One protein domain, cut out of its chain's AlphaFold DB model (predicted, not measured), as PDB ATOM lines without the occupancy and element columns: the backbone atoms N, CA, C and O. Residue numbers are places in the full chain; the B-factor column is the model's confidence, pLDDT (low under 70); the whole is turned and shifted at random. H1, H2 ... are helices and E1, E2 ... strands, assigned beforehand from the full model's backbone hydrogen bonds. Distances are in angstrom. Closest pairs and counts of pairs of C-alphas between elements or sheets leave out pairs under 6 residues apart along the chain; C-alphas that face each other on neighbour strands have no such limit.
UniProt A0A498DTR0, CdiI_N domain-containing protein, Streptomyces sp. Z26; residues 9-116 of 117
ATOM      1  N   ALA A   9      36.532 -28.075  16.811       87.19
ATOM      2  CA  ALA A   9      35.113 -27.903  17.105       87.19
ATOM      3  C   ALA A   9      34.336 -29.231  17.065       87.19
ATOM      4  O   ALA A   9      33.403 -29.399  17.852       87.19
ATOM      5  N   ASP A  10      34.736 -30.179  16.215       88.06
ATOM      6  CA  ASP A  10      34.128 -31.511  16.145       88.06
ATOM      7  C   ASP A  10      34.466 -32.328  17.390       88.06
ATOM      8  O   ASP A  10      33.550 -32.835  18.038       88.06
ATOM      9  N   TYR A  11      35.737 -32.336  17.816       89.12
ATOM     10  CA  TYR A  11      36.147 -32.952  19.085       89.12
ATOM     11  C   TYR A  11      35.374 -32.369  20.272       89.12
ATOM     12  O   TYR A  11      34.803 -33.109  21.070       89.12
ATOM     13  N   ARG A  12      35.272 -31.036  20.366       90.31
ATOM     14  CA  ARG A  12      34.509 -30.372  21.438       90.31
ATOM     15  C   ARG A  12      33.026 -30.739  21.403       90.31
ATOM     16  O   ARG A  12      32.430 -30.978  22.452       90.31
ATOM     17  N   ARG A  13      32.408 -30.778  20.217       90.38
ATOM     18  CA  ARG A  13      30.998 -31.168  20.050       90.38
ATOM     19  C   ARG A  13      30.782 -32.622  20.470       90.38
ATOM     20  O   ARG A  13      29.846 -32.905  21.219       90.38
ATOM     21  N   HIS A  14      31.670 -33.510  20.037       91.81
ATOM     22  CA  HIS A  14      31.670 -34.917  20.401       91.81
ATOM     23  C   HIS A  14      31.813 -35.109  21.919       91.81
ATOM     24  O   HIS A  14      30.950 -35.742  22.530       91.81
ATOM     25  N   TRP A  15      32.821 -34.496  22.552       93.75
ATOM     26  CA  TRP A  15      33.058 -34.615  23.995       93.75
ATOM     27  C   TRP A  15      31.892 -34.097  24.823       93.75
ATOM     28  O   TRP A  15      31.476 -34.768  25.760       93.75
ATOM     29  N   ARG A  16      31.289 -32.958  24.458       92.12
ATOM     30  CA  ARG A  16      30.097 -32.463  25.165       92.12
ATOM     31  C   ARG A  16      28.954 -33.471  25.123       92.12
ATOM     32  O   ARG A  16      28.324 -33.719  26.147       92.12
ATOM     33  N   ARG A  17      28.686 -34.081  23.964       92.81
ATOM     34  CA  ARG A  17      27.645 -35.114  23.858       92.81
ATOM     35  C   ARG A  17      27.999 -36.352  24.684       92.81
ATOM     36  O   ARG A  17      27.137 -36.870  25.388       92.81
ATOM     37  N   ALA A  18      29.245 -36.808  24.601       93.69
ATOM     38  CA  ALA A  18      29.730 -37.963  25.345       93.69
ATOM     39  C   ALA A  18      29.631 -37.747  26.865       93.69
ATOM     40  O   ALA A  18      29.145 -38.624  27.574       93.69
ATOM     41  N   LEU A  19      30.011 -36.578  27.378       94.88
ATOM     42  CA  LEU A  19      29.910 -36.273  28.805       94.88
ATOM     43  C   LEU A  19      28.449 -36.155  29.257       94.88
ATOM     44  O   LEU A  19      28.069 -36.771  30.247       94.88
ATOM     45  N   ARG A  20      27.588 -35.473  28.487       93.44
ATOM     46  CA  ARG A  20      26.146 -35.377  28.794       93.44
ATOM     47  C   ARG A  20      25.448 -36.729  28.850       93.44
ATOM     48  O   ARG A  20      24.513 -36.898  29.623       93.44
ATOM     49  N   ARG A  21      25.904 -37.704  28.057       93.94
ATOM     50  CA  ARG A  21      25.387 -39.076  28.115       93.94
ATOM     51  C   ARG A  21      25.537 -39.687  29.509       93.94
ATOM     52  O   ARG A  21      24.659 -40.446  29.910       93.94
ATOM     53  N   LEU A  22      26.603 -39.357  30.242       94.00
ATOM     54  CA  LEU A  22      26.796 -39.868  31.597       94.00
ATOM     55  C   LEU A  22      25.711 -39.372  32.550       94.00
ATOM     56  O   LEU A  22      25.309 -40.137  33.411       94.00
ATOM     57  N   GLY A  23      25.184 -38.160  32.360       91.69
ATOM     58  CA  GLY A  23      24.081 -37.598  33.152       91.69
ATOM     59  C   GLY A  23      22.685 -38.119  32.780       91.69
ATOM     60  O   GLY A  23      21.689 -37.601  33.277       91.69
ATOM     61  N   GLY A  24      22.588 -39.112  31.888       87.50
ATOM     62  CA  GLY A  24      21.320 -39.728  31.499       87.50
ATOM     63  C   GLY A  24      20.596 -40.452  32.651       87.50
ATOM     64  O   GLY A  24      21.155 -40.620  33.739       87.50
ATOM     65  N   PRO A  25      19.345 -40.899  32.422       84.25
ATOM     66  CA  PRO A  25      18.574 -41.623  33.428       84.25
ATOM     67  C   PRO A  25      19.263 -42.939  33.818       84.25
ATOM     68  O   PRO A  25      19.782 -43.650  32.958       84.25
ATOM     69  N   GLY A  26      19.212 -43.275  35.108       88.25
ATOM     70  CA  GLY A  26      19.865 -44.451  35.687       88.25
ATOM     71  C   GLY A  26      21.114 -44.109  36.505       88.25
ATOM     72  O   GLY A  26      21.548 -42.958  36.575       88.25
ATOM     73  N   GLU A  27      21.671 -45.132  37.151       87.06
ATOM     74  CA  GLU A  27      22.883 -45.020  37.976       87.06
ATOM     75  C   GLU A  27      24.142 -45.478  37.232       87.06
ATOM     76  O   GLU A  27      25.245 -45.239  37.709       87.06
ATOM     77  N   SER A  28      24.011 -46.083  36.050       92.50
ATOM     78  CA  SER A  28      25.153 -46.578  35.281       92.50
ATOM     79  C   SER A  28      25.094 -46.121  33.833       92.50
ATOM     80  O   SER A  28      24.040 -46.155  33.198       92.50
ATOM     81  N   ALA A  29      26.241 -45.709  33.299       94.94
ATOM     82  CA  ALA A  29      26.371 -45.296  31.908       94.94
ATOM     83  C   ALA A  29      27.790 -45.550  31.395       94.94
ATOM     84  O   ALA A  29      28.762 -45.349  32.118       94.94
ATOM     85  N   VAL A  30      27.894 -45.930  30.122       95.25
ATOM     86  CA  VAL A  30      29.169 -46.004  29.399       95.25
ATOM     87  C   VAL A  30      29.196 -44.912  28.342       95.25
ATOM     88  O   VAL A  30      28.231 -44.724  27.584       95.25
ATOM     89  N   SER A  31      30.300 -44.176  28.314       95.56
ATOM     90  CA  SER A  31      30.594 -43.151  27.324       95.56
ATOM     91  C   SER A  31      32.074 -43.181  26.943       95.56
ATOM     92  O   SER A  31      32.842 -43.994  27.449       95.56
ATOM     93  N   CYS A  32      32.473 -42.332  26.003       94.69
ATOM     94  CA  CYS A  32      33.801 -42.375  25.411       94.69
ATOM     95  C   CYS A  32      34.183 -41.012  24.825       94.69
ATOM     96  O   CYS A  32      33.383 -40.411  24.107       94.69
ATOM     97  N   LEU A  33      35.394 -40.531  25.130       94.44
ATOM     98  CA  LEU A  33      35.972 -39.324  24.535       94.44
ATOM     99  C   LEU A  33      37.020 -39.719  23.499       94.44
ATOM    100  O   LEU A  33      38.119 -40.139  23.859       94.44
ATOM    101  N   ILE A  34      36.714 -39.550  22.217       91.81
ATOM    102  CA  ILE A  34      37.702 -39.763  21.154       91.81
ATOM    103  C   ILE A  34      38.773 -38.671  21.246       91.81
ATOM    104  O   ILE A  34      38.450 -37.487  21.175       91.81
ATOM    105  N   SER A  35      40.037 -39.050  21.414       87.62
ATOM    106  CA  SER A  35      41.168 -38.117  21.533       87.62
ATOM    107  C   SER A  35      42.003 -38.026  20.257       87.62
ATOM    108  O   SER A  35      42.678 -37.016  20.044       87.62
ATOM    109  N   SER A  36      41.927 -39.042  19.394       81.81
ATOM    110  CA  SER A  36      42.484 -39.013  18.044       81.81
ATOM    111  C   SER A  36      41.778 -40.033  17.161       81.81
ATOM    112  O   SER A  36      41.658 -41.199  17.537       81.81
ATOM    113  N   VAL A  37      41.369 -39.605  15.970       71.88
ATOM    114  CA  VAL A  37      40.965 -40.494  14.875       71.88
ATOM    115  C   VAL A  37      42.164 -40.597  13.934       71.88
ATOM    116  O   VAL A  37      42.657 -39.564  13.488       71.88
ATOM    117  N   ALA A  38      42.689 -41.800  13.702       64.75
ATOM    118  CA  ALA A  38      43.692 -42.003  12.659       64.75
ATOM    119  C   ALA A  38      43.011 -42.028  11.279       64.75
ATOM    120  O   ALA A  38      41.836 -42.388  11.175       64.75
ATOM    121  N   GLU A  39      43.722 -41.624  10.222       57.59
ATOM    122  CA  GLU A  39      43.178 -41.746   8.868       57.59
ATOM    123  C   GLU A  39      42.980 -43.224   8.510       57.59
ATOM    124  O   GLU A  39      43.834 -44.044   8.851       57.59
ATOM    125  N   PRO A  40      41.913 -43.585   7.774       52.25
ATOM    126  CA  PRO A  40      41.676 -44.969   7.356       52.25
ATOM    127  C   PRO A  40      42.823 -45.555   6.513       52.25
ATOM    128  O   PRO A  40      42.950 -46.770   6.417       52.25
ATOM    129  N   GLU A  41      43.677 -44.712   5.921       53.53
ATOM    130  CA  GLU A  41      44.864 -45.139   5.168       53.53
ATOM    131  C   GLU A  41      46.125 -45.300   6.047       53.53
ATOM    132  O   GLU A  41      47.080 -45.951   5.624       53.53
ATOM    133  N   SER A  42      46.148 -44.730   7.262       54.12
ATOM    134  CA  SER A  42      47.325 -44.704   8.151       54.12
ATOM    135  C   SER A  42      47.119 -45.369   9.520       54.12
ATOM    136  O   SER A  42      48.105 -45.679  10.191       54.12
ATOM    137  N   GLY A  43      45.883 -45.674   9.925       59.81
ATOM    138  CA  GLY A  43      45.611 -46.444  11.135       59.81
ATOM    139  C   GLY A  43      44.155 -46.888  11.253       59.81
ATOM    140  O   GLY A  43      43.249 -46.069  11.362       59.81
ATOM    141  N   ASN A  44      43.932 -48.202  11.327       78.12
ATOM    142  CA  ASN A  44      42.628 -48.804  11.629       78.12
ATOM    143  C   ASN A  44      42.294 -48.713  13.127       78.12
ATOM    144  O   ASN A  44      41.764 -49.659  13.693       78.12
ATOM    145  N   PHE A  45      42.637 -47.626  13.817       84.31
ATOM    146  CA  PHE A  45      42.368 -47.517  15.247       84.31
ATOM    147  C   PHE A  45      42.031 -46.099  15.698       84.31
ATOM    148  O   PHE A  45      42.437 -45.100  15.104       84.31
ATOM    149  N   VAL A  46      41.286 -46.019  16.797       86.94
ATOM    150  CA  VAL A  46      40.866 -44.766  17.427       86.94
ATOM    151  C   VAL A  46      41.371 -44.736  18.860       86.94
ATOM    152  O   VAL A  46      41.059 -45.618  19.659       86.94
ATOM    153  N   PHE A  47      42.120 -43.689  19.204       88.69
ATOM    154  CA  PHE A  47      42.481 -43.430  20.594       88.69
ATOM    155  C   PHE A  47      41.314 -42.769  21.306       88.69
ATOM    156  O   PHE A  47      40.743 -41.780  20.828       88.69
ATOM    157  N   CYS A  48      40.981 -43.288  22.482       92.88
ATOM    158  CA  CYS A  48      39.879 -42.759  23.252       92.88
ATOM    159  C   CYS A  48      40.063 -42.909  24.761       92.88
ATOM    160  O   CYS A  48      40.958 -43.596  25.258       92.88
ATOM    161  N   TRP A  49      39.190 -42.218  25.485       95.50
ATOM    162  CA  TRP A  49      39.068 -42.310  26.929       95.50
ATOM    163  C   TRP A  49      37.683 -42.854  27.274       95.50
ATOM    164  O   TRP A  49      36.715 -42.081  27.263       95.50
ATOM    165  N   PRO A  50      37.553 -44.169  27.525       96.50
ATOM    166  CA  PRO A  50      36.345 -44.748  28.088       96.50
ATOM    167  C   PRO A  50      35.974 -44.103  29.418       96.50
ATOM    168  O   PRO A  50      36.835 -43.802  30.246       96.50
ATOM    169  N   LEU A  51      34.674 -43.915  29.608       97.31
ATOM    170  CA  LEU A  51      34.067 -43.346  30.801       97.31
ATOM    171  C   LEU A  51      33.002 -44.315  31.309       97.31
ATOM    172  O   LEU A  51      31.986 -44.519  30.638       97.31
ATOM    173  N   TYR A  52      33.213 -44.869  32.497       96.94
ATOM    174  CA  TYR A  52      32.289 -45.793  33.150       96.94
ATOM    175  C   TYR A  52      31.705 -45.124  34.391       96.94
ATOM    176  O   TYR A  52      32.413 -44.906  35.374       96.94
ATOM    177  N   ARG A  53      30.423 -44.763  34.338       96.56
ATOM    178  CA  ARG A  53      29.690 -44.207  35.478       96.56
ATOM    179  C   ARG A  53      29.057 -45.325  36.299       96.56
ATOM    180  O   ARG A  53      28.352 -46.164  35.740       96.56
ATOM    181  N   GLU A  54      29.233 -45.242  37.612       95.31
ATOM    182  CA  GLU A  54      28.545 -46.034  38.632       95.31
ATOM    183  C   GLU A  54      28.135 -45.102  39.791       95.31
ATOM    184  O   GLU A  54      28.954 -44.662  40.600       95.31
ATOM    185  N   GLY A  55      26.854 -44.741  39.851       94.62
ATOM    186  CA  GLY A  55      26.321 -43.736  40.767       94.62
ATOM    187  C   GLY A  55      26.871 -42.337  40.473       94.62
ATOM    188  O   GLY A  55      26.628 -41.774  39.400       94.62
ATOM    189  N   ASP A  56      27.580 -41.766  41.449       95.44
ATOM    190  CA  ASP A  56      28.291 -40.482  41.323       95.44
ATOM    191  C   ASP A  56      29.741 -40.659  40.845       95.44
ATOM    192  O   ASP A  56      30.358 -39.701  40.390       95.44
ATOM    193  N   LEU A  57      30.289 -41.877  40.912       96.75
ATOM    194  CA  LEU A  57      31.661 -42.162  40.509       96.75
ATOM    195  C   LEU A  57      31.740 -42.354  38.995       96.75
ATOM    196  O   LEU A  57      30.940 -43.076  38.402       96.75
ATOM    197  N   VAL A  58      32.755 -41.756  38.381       97.69
ATOM    198  CA  VAL A  58      33.121 -41.994  36.988       97.69
ATOM    199  C   VAL A  58      34.566 -42.447  36.923       97.69
ATOM    200  O   VAL A  58      35.480 -41.757  37.380       97.69
ATOM    201  N   VAL A  59      34.757 -43.617  36.330       97.69
ATOM    202  CA  VAL A  59      36.066 -44.197  36.065       97.69
ATOM    203  C   VAL A  59      36.463 -43.888  34.636       97.69
ATOM    204  O   VAL A  59      35.682 -44.082  33.704       97.69
ATOM    205  N   VAL A  60      37.681 -43.396  34.476       97.12
ATOM    206  CA  VAL A  60      38.273 -43.016  33.202       97.12
ATOM    207  C   VAL A  60      39.420 -43.965  32.913       97.12
ATOM    208  O   VAL A  60      40.293 -44.144  33.759       97.12
ATOM    209  N   GLN A  61      39.441 -44.543  31.718       96.06
ATOM    210  CA  GLN A  61      40.537 -45.396  31.258       96.06
ATOM    211  C   GLN A  61      41.166 -44.819  29.994       96.06
ATOM    212  O   GLN A  61      40.561 -43.989  29.318       96.06
ATOM    213  N   ASN A  62      42.380 -45.256  29.667       92.12
ATOM    214  CA  ASN A  62      42.973 -45.025  28.354       92.12
ATOM    215  C   ASN A  62      42.794 -46.284  27.502       92.12
ATOM    216  O   ASN A  62      43.121 -47.373  27.965       92.12
ATOM    217  N   SER A  63      42.258 -46.146  26.288       90.44
ATOM    218  CA  SER A  63      41.973 -47.292  25.424       90.44
ATOM    219  C   SER A  63      42.170 -46.968  23.942       90.44
ATOM    220  O   SER A  63      42.128 -45.807  23.514       90.44
ATOM    221  N   VAL A  64      42.386 -48.025  23.166       88.62
ATOM    222  CA  VAL A  64      42.497 -48.015  21.709       88.62
ATOM    223  C   VAL A  64      41.409 -48.929  21.164       88.62
ATOM    224  O   VAL A  64      41.300 -50.074  21.586       88.62
ATOM    225  N   ILE A  65      40.603 -48.417  20.240       87.62
ATOM    226  CA  ILE A  65      39.583 -49.197  19.537       87.62
ATOM    227  C   ILE A  65      40.163 -49.590  18.181       87.62
ATOM    228  O   ILE A  65      40.433 -48.697  17.378       87.62
ATOM    229  N   PHE A  66      40.334 -50.887  17.921       87.06
ATOM    230  CA  PHE A  66      40.759 -51.415  16.622       87.06
ATOM    231  C   PHE A  66      39.542 -51.585  15.711       87.06
ATOM    232  O   PHE A  66      38.638 -52.360  15.996       87.06
ATOM    233  N   LEU A  67      39.481 -50.803  14.636       84.00
ATOM    234  CA  LEU A  67      38.330 -50.683  13.743       84.00
ATOM    235  C   LEU A  67      38.129 -51.913  12.854       84.00
ATOM    236  O   LEU A  67      36.996 -52.185  12.463       84.00
ATOM    237  N   ASP A  68      39.202 -52.635  12.523       83.25
ATOM    238  CA  ASP A  68      39.142 -53.857  11.712       83.25
ATOM    239  C   ASP A  68      38.607 -55.077  12.476       83.25
ATOM    240  O   ASP A  68      38.158 -56.039  11.852       83.25
ATOM    241  N   GLU A  69      38.575 -55.008  13.807       82.62
ATOM    242  CA  GLU A  69      38.074 -56.068  14.687       82.62
ATOM    243  C   GLU A  69      36.600 -55.860  15.093       82.62
ATOM    244  O   GLU A  69      36.032 -56.668  15.829       82.62
ATOM    245  N   LEU A  70      35.955 -54.783  14.621       80.44
ATOM    246  CA  LEU A  70      34.588 -54.433  15.008       80.44
ATOM    247  C   LEU A  70      33.523 -55.057  14.100       80.44
ATOM    248  O   LEU A  70      33.451 -54.779  12.902       80.44
ATOM    249  N   ASP A  71      32.595 -55.781  14.725       78.44
ATOM    250  CA  ASP A  71      31.284 -56.122  14.172       78.44
ATOM    251  C   ASP A  71      30.210 -55.749  15.214       78.44
ATOM    252  O   ASP A  71      30.183 -56.339  16.298       78.44
ATOM    253  N   PRO A  72      29.351 -54.737  14.967       80.56
ATOM    254  CA  PRO A  72      29.176 -53.961  13.734       80.56
ATOM    255  C   PRO A  72      30.217 -52.842  13.533       80.56
ATOM    256  O   PRO A  72      30.934 -52.457  14.454       80.56
ATOM    257  N   VAL A  73      30.227 -52.263  12.324       84.31
ATOM    258  CA  VAL A  73      31.093 -51.135  11.927       84.31
ATOM    259  C   VAL A  73      31.027 -49.977  12.933       84.31
ATOM    260  O   VAL A  73      29.946 -49.591  13.383       84.31
ATOM    261  N   PHE A  74      32.192 -49.392  13.230       84.88
ATOM    262  CA  PHE A  74      32.348 -48.262  14.147       84.88
ATOM    263  C   PHE A  74      31.420 -47.088  13.823       84.88
ATOM    264  O   PHE A  74      31.409 -46.563  12.707       84.88
ATOM    265  N   ASP A  75      30.694 -46.628  14.841       86.12
ATOM    266  CA  ASP A  75      29.861 -45.434  14.771       86.12
ATOM    267  C   ASP A  75      30.556 -44.284  15.528       86.12
ATOM    268  O   ASP A  75      30.518 -44.257  16.764       86.12
ATOM    269  N   PRO A  76      31.162 -43.300  14.832       81.38
ATOM    270  CA  PRO A  76      31.832 -42.170  15.479       81.38
ATOM    271  C   PRO A  76      30.859 -41.290  16.271       81.38
ATOM    272  O   PRO A  76      31.276 -40.522  17.147       81.38
ATOM    273  N   ASP A  77      29.553 -41.398  16.008       84.06
ATOM    274  CA  ASP A  77      28.549 -40.719  16.799       84.06
ATOM    275  C   ASP A  77      28.243 -41.431  18.122       84.06
ATOM    276  O   ASP A  77      27.819 -40.795  19.096       84.06
ATOM    277  N   ARG A  78      28.497 -42.734  18.197       88.06
ATOM    278  CA  ARG A  78      28.237 -43.560  19.378       88.06
ATOM    279  C   ARG A  78      29.416 -44.500  19.672       88.06
ATOM    280  O   ARG A  78      29.200 -45.704  19.786       88.06
ATOM    281  N   PRO A  79      30.644 -43.981  19.878       89.56
ATOM    282  CA  PRO A  79      31.844 -44.817  20.002       89.56
ATOM    283  C   PRO A  79      31.839 -45.725  21.233       89.56
ATOM    284  O   PRO A  79      32.508 -46.748  21.259       89.56
ATOM    285  N   TRP A  80      31.047 -45.389  22.251       91.94
ATOM    286  CA  TRP A  80      30.832 -46.234  23.426       91.94
ATOM    287  C   TRP A  80      30.112 -47.553  23.125       91.94
ATOM    288  O   TRP A  80      30.072 -48.410  23.996       91.94
ATOM    289  N   LEU A  81      29.511 -47.724  21.940       91.19
ATOM    290  CA  LEU A  81      28.943 -49.011  21.520       91.19
ATOM    291  C   LEU A  81      30.024 -50.026  21.134       91.19
ATOM    292  O   LEU A  81      29.754 -51.220  21.145       91.19
ATOM    293  N   SER A  82      31.228 -49.550  20.820       90.00
ATOM    294  CA  SER A  82      32.398 -50.376  20.520       90.00
ATOM    295  C   SER A  82      33.216 -50.711  21.773       90.00
ATOM    296  O   SER A  82      34.288 -51.293  21.658       90.00
ATOM    297  N   LEU A  83      32.744 -50.317  22.961       90.12
ATOM    298  CA  LEU A  83      33.404 -50.594  24.233       90.12
ATOM    299  C   LEU A  83      32.719 -51.754  24.957       90.12
ATOM    300  O   LEU A  83      31.490 -51.846  24.992       90.12
ATOM    301  N   GLY A  84      33.535 -52.606  25.576       88.38
ATOM    302  CA  GLY A  84      33.080 -53.629  26.508       88.38
ATOM    303  C   GLY A  84      32.705 -53.066  27.888       88.38
ATOM    304  O   GLY A  84      32.756 -51.852  28.119       88.38
ATOM    305  N   PRO A  85      32.307 -53.940  28.832       90.44
ATOM    306  CA  PRO A  85      32.206 -53.565  30.238       90.44
ATOM    307  C   PRO A  85      33.574 -53.129  30.787       90.44
ATOM    308  O   PRO A  85      34.617 -53.469  30.240       90.44
ATOM    309  N   ARG A  86      33.570 -52.388  31.900       93.00
ATOM    310  CA  ARG A  86      34.806 -51.998  32.586       93.00
ATOM    311  C   ARG A  86      35.558 -53.237  33.070       93.00
ATOM    312  O   ARG A  86      35.028 -54.006  33.870       93.00
ATOM    313  N   GLU A  87      36.824 -53.329  32.693       92.12
ATOM    314  CA  GLU A  87      37.784 -54.295  33.226       92.12
ATOM    315  C   GLU A  87      38.915 -53.537  33.927       92.12
ATOM    316  O   GLU A  87      39.309 -52.459  33.490       92.12
ATOM    317  N   SER A  88      39.412 -54.053  35.052       90.94
ATOM    318  CA  SER A  88      40.516 -53.434  35.811       90.94
ATOM    319  C   SER A  88      41.861 -54.128  35.586       90.94
ATOM    320  O   SER A  88      42.903 -53.630  36.024       90.94
ATOM    321  N   VAL A  89      41.837 -55.267  34.895       92.31
ATOM    322  CA  VAL A  89      43.001 -56.053  34.492       92.31
ATOM    323  C   VAL A  89      42.854 -56.475  33.033       92.31
ATOM    324  O   VAL A  89      41.731 -56.702  32.592       92.31
ATOM    325  N   ASP A  90      43.964 -56.542  32.301       88.38
ATOM    326  CA  ASP A  90      44.002 -57.061  30.930       88.38
ATOM    327  C   ASP A  90      44.129 -58.599  30.895       88.38
ATOM    328  O   ASP A  90      44.195 -59.262  31.935       88.38
ATOM    329  N   GLU A  91      44.159 -59.171  29.689       87.12
ATOM    330  CA  GLU A  91      44.243 -60.622  29.454       87.12
ATOM    331  C   GLU A  91      45.532 -61.256  30.006       87.12
ATOM    332  O   GLU A  91      45.544 -62.435  30.366       87.12
ATOM    333  N   ASP A  92      46.600 -60.466  30.136       90.31
ATOM    334  CA  ASP A  92      47.885 -60.869  30.713       90.31
ATOM    335  C   ASP A  92      47.928 -60.687  32.246       90.31
ATOM    336  O   ASP A  92      48.914 -61.036  32.903       90.31
ATOM    337  N   GLY A  93      46.856 -60.159  32.847       92.25
ATOM    338  CA  GLY A  93      46.736 -59.908  34.281       92.25
ATOM    339  C   GLY A  93      47.406 -58.615  34.758       92.25
ATOM    340  O   GLY A  93      47.560 -58.419  35.971       92.25
ATOM    341  N   ASN A  94      47.800 -57.718  33.852       91.88
ATOM    342  CA  ASN A  94      48.314 -56.401  34.219       91.88
ATOM    343  C   ASN A  94      47.167 -55.467  34.593       91.88
ATOM    344  O   ASN A  94      46.070 -55.543  34.050       91.88
ATOM    345  N   LYS A  95      47.424 -54.531  35.510       93.62
ATOM    346  CA  LYS A  95      46.432 -53.516  35.877       93.62
ATOM    347  C   LYS A  95      46.264 -52.496  34.760       93.62
ATOM    348  O   LYS A  95      47.240 -51.874  34.340       93.62
ATOM    349  N   ILE A  96      45.016 -52.254  34.379       92.44
ATOM    350  CA  ILE A  96      44.659 -51.173  33.462       92.44
ATOM    351  C   ILE A  96      44.835 -49.833  34.186       92.44
ATOM    352  O   ILE A  96      44.563 -49.703  35.381       92.44
ATOM    353  N   SER A  97      45.329 -48.823  33.467       92.31
ATOM    354  CA  SER A  97      45.448 -47.469  34.015       92.31
ATOM    355  C   SER A  97      44.067 -46.830  34.147       92.31
ATOM    356  O   SER A  97      43.381 -46.620  33.143       92.31
ATOM    357  N   GLU A  98      43.680 -46.500  35.380       96.00
ATOM    358  CA  GLU A  98      42.390 -45.890  35.701       96.00
ATOM    359  C   GLU A  98      42.565 -44.581  36.483       96.00
ATOM    360  O   GLU A  98      43.399 -44.472  37.386       96.00
ATOM    361  N   TRP A  99      41.715 -43.603  36.176       97.19
ATOM    362  CA  TRP A  99      41.535 -42.375  36.946       97.19
ATOM    363  C   TRP A  99      40.080 -42.253  37.379       97.19
ATOM    364  O   TRP A  99      39.180 -42.800  36.749       97.19
ATOM    365  N   PHE A 100      39.842 -41.513  38.455       96.88
ATOM    366  CA  PHE A 100      38.529 -41.418  39.084       96.88
ATOM    367  C   PHE A 100      38.113 -39.956  39.202       96.88
ATOM    368  O   PHE A 100      38.915 -39.103  39.585       96.88
ATOM    369  N   THR A 101      36.855 -39.670  38.888       97.31
ATOM    370  CA  THR A 101      36.230 -38.359  39.085       97.31
ATOM    371  C   THR A 101      34.762 -38.527  39.479       97.31
ATOM    372  O   THR A 101      34.233 -39.633  39.430       97.31
ATOM    373  N   GLY A 102      34.110 -37.448  39.905       96.94
ATOM    374  CA  GLY A 102      32.685 -37.444  40.250       96.94
ATOM    375  C   GLY A 102      31.822 -36.817  39.155       96.94
ATOM    376  O   GLY A 102      32.302 -35.946  38.422       96.94
ATOM    377  N   MET A 103      30.537 -37.180  39.087       95.69
ATOM    378  CA  MET A 103      29.577 -36.545  38.172       95.69
ATOM    379  C   MET A 103      29.514 -35.030  38.381       95.69
ATOM    380  O   MET A 103      29.560 -34.284  37.409       95.69
ATOM    381  N   SER A 104      29.583 -34.566  39.631       95.31
ATOM    382  CA  SER A 104      29.653 -33.130  39.948       95.31
ATOM    383  C   SER A 104      30.813 -32.383  39.266       95.31
ATOM    384  O   SER A 104      30.670 -31.218  38.897       95.31
ATOM    385  N   GLN A 105      31.971 -33.029  39.074       95.62
ATOM    386  CA  GLN A 105      33.101 -32.424  38.358       95.62
ATOM    387  C   GLN A 105      32.876 -32.419  36.845       95.62
ATOM    388  O   GLN A 105      33.303 -31.486  36.167       95.62
ATOM    389  N   ILE A 106      32.200 -33.443  36.322       94.44
ATOM    390  CA  ILE A 106      31.832 -33.524  34.908       94.44
ATOM    391  C   ILE A 106      30.813 -32.442  34.560       94.44
ATOM    392  O   ILE A 106      31.025 -31.720  33.589       94.44
ATOM    393  N   ASP A 107      29.769 -32.282  35.371       93.38
ATOM    394  CA  ASP A 107      28.751 -31.244  35.182       93.38
ATOM    395  C   ASP A 107      29.394 -29.854  35.200       93.38
ATOM    396  O   ASP A 107      29.236 -29.076  34.260       93.38
ATOM    397  N   ARG A 108      30.256 -29.590  36.194       93.81
ATOM    398  CA  ARG A 108      31.025 -28.342  36.266       93.81
ATOM    399  C   ARG A 108      31.885 -28.107  35.021       93.81
ATOM    400  O   ARG A 108      32.003 -26.973  34.564       93.81
ATOM    401  N   PHE A 109      32.530 -29.148  34.495       92.50
ATOM    402  CA  PHE A 109      33.354 -29.030  33.293       92.50
ATOM    403  C   PHE A 109      32.513 -28.725  32.048       92.50
ATOM    404  O   PHE A 109      32.928 -27.909  31.225       92.50
ATOM    405  N   ILE A 110      31.338 -29.352  31.912       90.56
ATOM    406  CA  ILE A 110      30.396 -29.057  30.825       90.56
ATOM    407  C   ILE A 110      29.974 -27.589  30.897       90.56
ATOM    408  O   ILE A 110      30.113 -26.897  29.890       90.56
ATOM    409  N   ASP A 111      29.555 -27.115  32.073       90.50
ATOM    410  CA  ASP A 111      29.114 -25.732  32.273       90.50
ATOM    411  C   ASP A 111      30.210 -24.733  31.877       90.50
ATOM    412  O   ASP A 111      29.977 -23.855  31.047       90.50
ATOM    413  N   LEU A 112      31.439 -24.914  32.384       88.44
ATOM    414  CA  LEU A 112      32.589 -24.063  32.039       88.44
ATOM    415  C   LEU A 112      32.891 -24.063  30.535       88.44
ATOM    416  O   LEU A 112      33.211 -23.028  29.950       88.44
ATOM    417  N   ALA A 113      32.770 -25.222  29.886       80.50
ATOM    418  CA  ALA A 113      32.991 -25.343  28.451       80.50
ATOM    419  C   ALA A 113      31.900 -24.653  27.612       80.50
ATOM    420  O   ALA A 113      32.096 -24.482  26.402       80.50
ATOM    421  N   GLU A 114      30.756 -24.294  28.198       78.19
ATOM    422  CA  GLU A 114      29.688 -23.522  27.555       78.19
ATOM    423  C   GLU A 114      29.820 -22.016  27.797       78.19
ATOM    424  O   GLU A 114      29.469 -21.240  26.905       78.19
ATOM    425  N   THR A 115      30.391 -21.591  28.928       77.00
ATOM    426  CA  THR A 115      30.621 -20.169  29.241       77.00
ATOM    427  C   THR A 115      31.798 -19.529  28.501       77.00
ATOM    428  O   THR A 115      31.851 -18.305  28.420       77.00
ATOM    429  N   GLY A 116      32.686 -20.316  27.883       59.59
ATOM    430  CA  GLY A 116      33.675 -19.806  26.926       59.59
ATOM    431  C   GLY A 116      34.804 -18.964  27.530       59.59
ATOM    432  O   GLY A 116      35.185 -17.961  26.926       59.59
TER     433      GLY A 116
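AT A GLANCE: This is residues 9 to 116 of the 117 residues of the protein "CdiI_N domain-containing protein" of Streptomyces sp. Z26 (UniProt A0A498DTR0). A strongly twisted sheet, built round the long hairpin of E1 and E2, has H1 laid lengthwise over E1 and the short H2 on the same face. H3 follows straight on from E5 at one end of the sheet and runs back next to H1, the opposite way. The printed part has 108 residues, with three named helices and five named strands in the order H1 E1 E2 E3 E4 H2 E5 H3. The sheet is branched at E2, its neighbour pairs are antiparallel, and the class is mixed, helices and strands. The whole is compact, with a radius of gyration of the C-alphas of 14.3 A and spans of 37 by 35 by 22 A.

IN THESE COORDINATES: Find C-alpha 9 at (35.113, -27.903, 17.105); from there H1 runs through residues 9 to 22, 20.6 A long. E1, residues 28 to 37, covers 26.5 A, and E2, residues 45 to 54, comes back over 27.2 A from C-alpha 45 at (42.368, -47.517, 15.247). Next come E3, residues 57 to 61, 13.2 A, and E4, residues 63 to 66, 9.8 A. Look for H2 at residues 79 to 82, 5.6 A, and for E5 at residues 98 to 102, 13.6 A. H3, residues 103 to 115, runs 18.7 A to C-alpha 115 at (30.621, -20.169, 29.241).

HOW THE PARTS SIT: Begin with E1, E2 and E3, a meander, each strand the antiparallel neighbour of the one before. E1 and E2 form a hairpin, with N 31 and O 51 at 2.9 A. E2 and E3 form another, with N 59 and O 52 at 2.8 A. E3 runs on into E4 across a break of 1 residue, at 56 degrees, and both lie on the other side of E2 from E1; between E2 and E4, N 46 and O 65 are within hydrogen-bond range at 2.9 A. E5 is an edge strand beside E3, with N 58 and O 101 at 2.8 A. H1 is over E1 at a height over the sheet of 8.9 A, along the strands at 6 degrees on the local plane; the closest C-alphas, of Leu 22 and Ala 29, are 5.5 A apart. H2, on the same face, has a height over the sheet of 5.0 A and is over none of the strands; its Trp 80 and Ser 31 of E1 have the closest C-alphas, 5.0 A. H3 only grazes the sheet with residues 103 to 106. It touches H1, residues 16 to 22 alone, closest at the C-alphas of Arg 16 and Ile 110, 6.6 A; they run opposite ways at a shallow tilt of 32 degrees, only just short of steep. H1 and H2 are apart. In H3 every O i to N i+4 pair is within hydrogen-bond range, in H1 9 of 10, and H2 is too short for one.

THE WHOLE: The C-alphas farthest apart, of Asp 92 and Thr 115, are 44.2 A from each other. The printed part has no cut. The long links are E4 to H2, residues 67 to 78, and H2 to E5, residues 83 to 97. Mean pLDDT of the printed part is 88.3; look for values under 70 at residues 38 to 43 and at residue 116.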